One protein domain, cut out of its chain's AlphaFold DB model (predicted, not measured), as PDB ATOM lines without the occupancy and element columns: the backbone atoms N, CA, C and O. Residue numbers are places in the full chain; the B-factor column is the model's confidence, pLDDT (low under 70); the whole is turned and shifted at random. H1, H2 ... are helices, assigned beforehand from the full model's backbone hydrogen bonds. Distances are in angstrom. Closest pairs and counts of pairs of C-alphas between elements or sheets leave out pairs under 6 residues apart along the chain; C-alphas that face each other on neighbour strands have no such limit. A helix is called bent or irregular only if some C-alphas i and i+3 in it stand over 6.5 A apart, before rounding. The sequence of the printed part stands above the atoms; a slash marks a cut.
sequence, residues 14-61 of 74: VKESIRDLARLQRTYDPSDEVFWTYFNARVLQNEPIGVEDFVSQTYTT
ATOM      1  N   VAL A  14      39.064 -27.219 -11.024       82.19
ATOM      2  CA  VAL A  14      39.851 -26.544 -12.069       82.19
ATOM      3  C   VAL A  14      41.348 -26.832 -11.941       82.19
ATOM      4  O   VAL A  14      42.008 -27.075 -12.945       82.19
ATOM      5  N   LYS A  15      41.911 -26.847 -10.724       87.06
ATOM      6  CA  LYS A  15      43.347 -27.135 -10.544       87.06
ATOM      7  C   LYS A  15      43.691 -28.569 -10.937       87.06
ATOM      8  O   LYS A  15      44.755 -28.794 -11.513       87.06
ATOM      9  N   GLU A  16      42.813 -29.518 -10.627       88.75
ATOM     10  CA  GLU A  16      42.971 -30.903 -11.073       88.75
ATOM     11  C   GLU A  16      42.823 -31.010 -12.588       88.75
ATOM     12  O   GLU A  16      43.706 -31.565 -13.230       88.75
ATOM     13  N   SER A  17      41.824 -30.348 -13.172       88.31
ATOM     14  CA  SER A  17      41.644 -30.312 -14.628       88.31
ATOM     15  C   SER A  17      42.858 -29.724 -15.361       88.31
ATOM     16  O   SER A  17      43.289 -30.254 -16.379       88.31
ATOM     17  N   ILE A  18      43.479 -28.667 -14.824       89.75
ATOM     18  CA  ILE A  18      44.716 -28.092 -15.385       89.75
ATOM     19  C   ILE A  18      45.890 -29.075 -15.268       89.75
ATOM     20  O   ILE A  18      46.718 -29.170 -16.176       89.75
ATOM     21  N   ARG A  19      45.985 -29.819 -14.159       93.94
ATOM     22  CA  ARG A  19      47.007 -30.862 -13.998       93.94
ATOM     23  C   ARG A  19      46.800 -31.992 -15.008       93.94
ATOM     24  O   ARG A  19      47.787 -32.488 -15.551       93.94
ATOM     25  N   ASP A  20      45.552 -32.355 -15.264       94.19
ATOM     26  CA  ASP A  20      45.182 -33.373 -16.241       94.19
ATOM     27  C   ASP A  20      45.562 -32.932 -17.666       94.19
ATOM     28  O   ASP A  20      46.176 -33.710 -18.392       94.19
ATOM     29  N   LEU A  21      45.361 -31.657 -18.032       95.19
ATOM     30  CA  LEU A  21      45.844 -31.108 -19.313       95.19
ATOM     31  C   LEU A  21      47.364 -31.203 -19.464       95.19
ATOM     32  O   LEU A  21      47.868 -31.607 -20.511       95.19
ATOM     33  N   ALA A  22      48.111 -30.846 -18.417       94.81
ATOM     34  CA  ALA A  22      49.568 -30.927 -18.449       94.81
ATOM     35  C   ALA A  22      50.056 -32.379 -18.583       94.81
ATOM     36  O   ALA A  22      51.053 -32.640 -19.259       94.81
ATOM     37  N   ARG A  23      49.355 -33.329 -17.951       96.12
ATOM     38  CA  ARG A  23      49.622 -34.766 -18.101       96.12
ATOM     39  C   ARG A  23      49.314 -35.249 -19.510       96.12
ATOM     40  O   ARG A  23      50.148 -35.951 -20.075       96.12
ATOM     41  N   LEU A  24      48.172 -34.850 -20.068       96.00
ATOM     42  CA  LEU A  24      47.781 -35.198 -21.429       96.00
ATOM     43  C   LEU A  24      48.857 -34.741 -22.424       96.00
ATOM     44  O   LEU A  24      49.403 -35.573 -23.145       96.00
ATOM     45  N   GLN A  25      49.240 -33.460 -22.374       95.12
ATOM     46  CA  GLN A  25      50.267 -32.902 -23.258       95.12
ATOM     47  C   GLN A  25      51.609 -33.625 -23.118       95.12
ATOM     48  O   GLN A  25      52.242 -33.970 -24.110       95.12
ATOM     49  N   ARG A  26      52.064 -33.851 -21.881       96.31
ATOM     50  CA  ARG A  26      53.404 -34.394 -21.625       96.31
ATOM     51  C   ARG A  26      53.532 -35.879 -21.959       96.31
ATOM     52  O   ARG A  26      54.610 -36.306 -22.361       96.31
ATOM     53  N   THR A  27      52.495 -36.667 -21.689       96.44
ATOM     54  CA  THR A  27      52.566 -38.131 -21.783       96.44
ATOM     55  C   THR A  27      52.151 -38.635 -23.158       96.44
ATOM     56  O   THR A  27      52.717 -39.621 -23.625       96.44
ATOM     57  N   TYR A  28      51.177 -37.978 -23.790       94.44
ATOM     58  CA  TYR A  28      50.531 -38.489 -25.000       94.44
ATOM     59  C   TYR A  28      50.750 -37.619 -26.236       94.44
ATOM     60  O   TYR A  28      50.456 -38.097 -27.323       94.44
ATOM     61  N   ASP A  29      51.262 -36.391 -26.072       93.88
ATOM     62  CA  ASP A  29      51.485 -35.425 -27.158       93.88
ATOM     63  C   ASP A  29      50.300 -35.379 -28.150       93.88
ATOM     64  O   ASP A  29      50.445 -35.715 -29.328       93.88
ATOM     65  N   PRO A  30      49.080 -35.080 -27.656       94.88
ATOM     66  CA  PRO A  30      47.872 -35.131 -28.469       94.88
ATOM     67  C   PRO A  30      47.943 -34.106 -29.606       94.88
ATOM     68  O   PRO A  30      48.600 -33.071 -29.492       94.88
ATOM     69  N   SER A  31      47.177 -34.339 -30.674       94.88
ATOM     70  CA  SER A  31      46.896 -33.263 -31.626       94.88
ATOM     71  C   SER A  31      46.127 -32.130 -30.936       94.88
ATOM     72  O   SER A  31      45.424 -32.354 -29.945       94.88
ATOM     73  N   ASP A  32      46.204 -30.922 -31.497       94.38
ATOM     74  CA  ASP A  32      45.483 -29.757 -30.972       94.38
ATOM     75  C   ASP A  32      43.980 -30.036 -30.806       94.38
ATOM     76  O   ASP A  32      43.381 -29.672 -29.798       94.38
ATOM     77  N   GLU A  33      43.363 -30.732 -31.764       94.56
ATOM     78  CA  GLU A  33      41.942 -31.097 -31.719       94.56
ATOM     79  C   GLU A  33      41.604 -32.001 -30.523       94.56
ATOM     80  O   GLU A  33      40.630 -31.759 -29.803       94.56
ATOM     81  N   VAL A  34      42.439 -33.007 -30.262       94.75
ATOM     82  CA  VAL A  34      42.267 -33.929 -29.131       94.75
ATOM     83  C   VAL A  34      42.492 -33.197 -27.805       94.75
ATOM     84  O   VAL A  34      41.721 -33.379 -26.858       94.75
ATOM     85  N   PHE A  35      43.488 -32.310 -27.745       96.12
ATOM     86  CA  PHE A  35      43.742 -31.467 -26.578       96.12
ATOM     87  C   PHE A  35      42.548 -30.556 -26.257       96.12
ATOM     88  O   PHE A  35      42.085 -30.513 -25.112       96.12
ATOM     89  N   TRP A  36      42.010 -29.856 -27.262       96.31
ATOM     90  CA  TRP A  36      40.866 -28.958 -27.080       96.31
ATOM     91  C   TRP A  36      39.582 -29.702 -26.715       96.31
ATOM     92  O   TRP A  36      38.802 -29.208 -25.897       96.31
ATOM     93  N   THR A  37      39.388 -30.903 -27.257       95.62
ATOM     94  CA  THR A  37      38.259 -31.769 -26.898       95.62
ATOM     95  C   THR A  37      38.316 -32.152 -25.420       95.62
ATOM     96  O   THR A  37      37.330 -31.975 -24.698       95.62
ATOM     97  N   TYR A  38      39.487 -32.585 -24.940       95.31
ATOM     98  CA  TYR A  38      39.676 -32.906 -23.526       95.31
ATOM     99  C   TYR A  38      39.487 -31.683 -22.624       95.31
ATOM    100  O   TYR A  38      38.811 -31.767 -21.600       95.31
ATOM    101  N   PHE A  39      40.032 -30.526 -23.015       94.94
ATOM    102  CA  PHE A  39      39.838 -29.266 -22.296       94.94
ATOM    103  C   PHE A  39      38.356 -28.916 -22.138       94.94
ATOM    104  O   PHE A  39      37.912 -28.599 -21.032       94.94
ATOM    105  N   ASN A  40      37.585 -28.988 -23.222       94.62
ATOM    106  CA  ASN A  40      36.167 -28.661 -23.195       94.62
ATOM    107  C   ASN A  40      35.396 -29.570 -22.220       94.62
ATOM    108  O   ASN A  40      34.672 -29.065 -21.363       94.62
ATOM    109  N   ALA A  41      35.607 -30.885 -22.289       92.19
ATOM    110  CA  ALA A  41      34.956 -31.843 -21.394       92.19
ATOM    111  C   ALA A  41      35.396 -31.650 -19.930       92.19
ATOM    112  O   ALA A  41      34.583 -31.446 -19.024       92.19
ATOM    113  N   ARG A  42      36.708 -31.648 -19.683       91.19
ATOM    114  CA  ARG A  42      37.266 -31.703 -18.329       91.19
ATOM    115  C   ARG A  42      37.210 -30.367 -17.589       91.19
ATOM    116  O   ARG A  42      36.935 -30.360 -16.392       91.19
ATOM    117  N   VAL A  43      37.471 -29.249 -18.272       89.00
ATOM    118  CA  VAL A  43      37.558 -27.910 -17.654       89.00
ATOM    119  C   VAL A  43      36.252 -27.137 -17.775       89.00
ATOM    120  O   VAL A  43      35.786 -26.593 -16.777       89.00
ATOM    121  N   LEU A  44      35.674 -27.045 -18.978       90.25
ATOM    122  CA  LEU A  44      34.489 -26.204 -19.202       90.25
ATOM    123  C   LEU A  44      33.203 -26.894 -18.744       90.25
ATOM    124  O   LEU A  44      32.358 -26.258 -18.118       90.25
ATOM    125  N   GLN A  45      33.064 -28.185 -19.043       89.94
ATOM    126  CA  GLN A  45      31.883 -28.977 -18.685       89.94
ATOM    127  C   GLN A  45      32.026 -29.665 -17.318       89.94
ATOM    128  O   GLN A  45      31.041 -30.166 -16.778       89.94
ATOM    129  N   ASN A  46      33.228 -29.625 -16.728       88.44
ATOM    130  CA  ASN A  46      33.560 -30.254 -15.448       88.44
ATOM    131  C   ASN A  46      33.197 -31.751 -15.415       88.44
ATOM    132  O   ASN A  46      32.761 -32.279 -14.388       88.44
ATOM    133  N   GLU A  47      33.360 -32.435 -16.548       89.25
ATOM    134  CA  GLU A  47      33.120 -33.868 -16.628       89.25
ATOM    135  C   GLU A  47      34.201 -34.632 -15.847       89.25
ATOM    136  O   GLU A  47      35.389 -34.290 -15.924       89.25
ATOM    137  N   PRO A  48      33.829 -35.683 -15.093       88.88
ATOM    138  CA  PRO A  48      34.767 -36.490 -14.318       88.88
ATOM    139  C   PRO A  48      35.503 -37.500 -15.217       88.88
ATOM    140  O   PRO A  48      35.424 -38.708 -15.001       88.88
ATOM    141  N   ILE A  49      36.199 -37.010 -16.243       89.12
ATOM    142  CA  ILE A  49      36.920 -37.828 -17.224       89.12
ATOM    143  C   ILE A  49      38.433 -37.832 -16.955       89.12
ATOM    144  O   ILE A  49      39.095 -36.792 -16.940       89.12
ATOM    145  N   GLY A  50      38.999 -39.022 -16.741       91.62
ATOM    146  CA  GLY A  50      40.441 -39.214 -16.574       91.62
ATOM    147  C   GLY A  50      41.203 -39.102 -17.896       91.62
ATOM    148  O   GLY A  50      40.645 -39.338 -18.967       91.62
ATOM    149  N   VAL A  51      42.490 -38.760 -17.823       93.12
ATOM    150  CA  VAL A  51      43.363 -38.643 -19.005       93.12
ATOM    151  C   VAL A  51      43.485 -39.995 -19.713       93.12
ATOM    152  O   VAL A  51      43.349 -40.082 -20.929       93.12
ATOM    153  N   GLU A  52      43.708 -41.058 -18.948       94.88
ATOM    154  CA  GLU A  52      43.944 -42.410 -19.448       94.88
ATOM    155  C   GLU A  52      42.695 -42.994 -20.125       94.88
ATOM    156  O   GLU A  52      42.794 -43.590 -21.201       94.88
ATOM    157  N   ASP A  53      41.518 -42.781 -19.529       93.12
ATOM    158  CA  ASP A  53      40.226 -43.159 -20.109       93.12
ATOM    159  C   ASP A  53      39.960 -42.408 -21.414       93.12
ATOM    160  O   ASP A  53      39.607 -43.025 -22.421       93.12
ATOM    161  N   PHE A  54      40.184 -41.091 -21.426       94.06
ATOM    162  CA  PHE A  54      39.978 -40.270 -22.615       94.06
ATOM    163  C   PHE A  54      40.879 -40.696 -23.779       94.06
ATOM    164  O   PHE A  54      40.402 -40.874 -24.900       94.06
ATOM    165  N   VAL A  55      42.172 -40.904 -23.521       93.50
ATOM    166  CA  VAL A  55      43.129 -41.382 -24.530       93.50
ATOM    167  C   VAL A  55      42.724 -42.767 -25.027       93.50
ATOM    168  O   VAL A  55      42.674 -42.997 -26.234       93.50
ATOM    169  N   SER A  56      42.379 -43.680 -24.117       92.44
ATOM    170  CA  SER A  56      41.946 -45.027 -24.498       92.44
ATOM    171  C   SER A  56      40.738 -44.970 -25.431       92.44
ATOM    172  O   SER A  56      40.747 -45.624 -26.467       92.44
ATOM    173  N   GLN A  57      39.736 -44.143 -25.139       91.06
ATOM    174  CA  GLN A  57      38.559 -43.985 -25.998       91.06
ATOM    175  C   GLN A  57      38.901 -43.336 -27.346       91.06
ATOM    176  O   GLN A  57      38.460 -43.814 -28.390       91.06
ATOM    177  N   THR A  58      39.725 -42.288 -27.330       89.44
ATOM    178  CA  THR A  58      40.071 -41.499 -28.522       89.44
ATOM    179  C   THR A  58      40.894 -42.302 -29.529       89.44
ATOM    180  O   THR A  58      40.618 -42.250 -30.721       89.44
ATOM    181  N   TYR A  59      41.875 -43.083 -29.067       84.62
ATOM    182  CA  TYR A  59      42.797 -43.811 -29.950       84.62
ATOM    183  C   TYR A  59      42.441 -45.292 -30.154       84.62
ATOM    184  O   TYR A  59      43.011 -45.933 -31.034       84.62
ATOM    185  N   THR A  60      41.505 -45.848 -29.374       79.81
ATOM    186  CA  THR A  60      40.993 -47.220 -29.589       79.81
ATOM    187  C   THR A  60      39.748 -47.239 -30.472       79.81
ATOM    188  O   THR A  60      39.368 -48.304 -30.948       79.81
ATOM    189  N   THR A  61      39.109 -46.094 -30.723       65.31
ATOM    190  CA  THR A  61      37.979 -46.023 -31.655       65.31
ATOM    191  C   THR A  61      38.514 -46.004 -33.092       65.31
ATOM    192  O   THR A  61      39.107 -45.004 -33.493       65.31
TER     193      THR A  61
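Overview. This is residues 14 to 61 of the 74 residues of an uncharacterized protein of Fibrella aestuarina BUZ 2 (UniProt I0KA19). Two helices, H1 and H2, lie side by side as a tightly linked hairpin, and a third, shorter helix, H3, is set slantwise to both, so that the three centres make a triangle. It is a small, loosely matched bundle of three helices, up and down, each running against the one before it in the chain; H3 touches H1, near Leu 24, and comes close to H2. The printed part has 48 residues, with three named helices in the order H1, H2, H3 and no named strand; the class is all helix. The whole is compact, with a radius of gyration of the C-alphas of 9.6 A, and its C-alphas span 26 by 19 by 17 A.

Arrangement. The longest helix is H1, residues 14 to 28, and it touches H2, residues 32 to 44. Their closest C-alphas, those of Ser 17 and Val 43, are 5.6 A apart. The two run opposite ways at a shallow tilt of 20 degrees and form a helical hairpin. H1 also touches H3, residues 51 to 60, where the closest C-alphas are those of Leu 24 and Val 51, 6.1 A apart. These two run the same way, at a steep tilt of 45 degrees. H2 and H3 are close but not clearly touching, and their closest C-alphas, those of Tyr 38 and Phe 54, are 7.4 A apart. They run opposite ways at a steep tilt of 43 degrees. In H1, H2 and H3 every O i to N i+4 pair is within hydrogen-bond range.

Along the chain. H1 runs from C-alpha 14 at (39.851, -26.544, -12.069) to C-alpha 28 at (50.531, -38.489, -25.000), a length of 20.6 A. H2 begins with C-alpha 32 at (45.483, -29.757, -30.972) and measures 16.5 A from its first to its last C-alpha. H2 is neither bent nor irregular, but only just: C-alphas 41 and 44 are 6.1 A apart. H3 measures 13.8 A and ends with C-alpha 60 at (40.993, -47.220, -29.589).

Size, cuts and confidence. The two C-alphas farthest apart, those of Lys 15 and Thr 61, are 28.8 A apart, and the outline is rounded. The printed part, residues 14 to 61, has no cut. The link from H1 to H2 is tight, with 3 residues between them, and the link from H2 to H3 is short, with 6 residues; no link is long. The mean pLDDT of the printed part is 91.7, and one residue, Thr 61, is under 70.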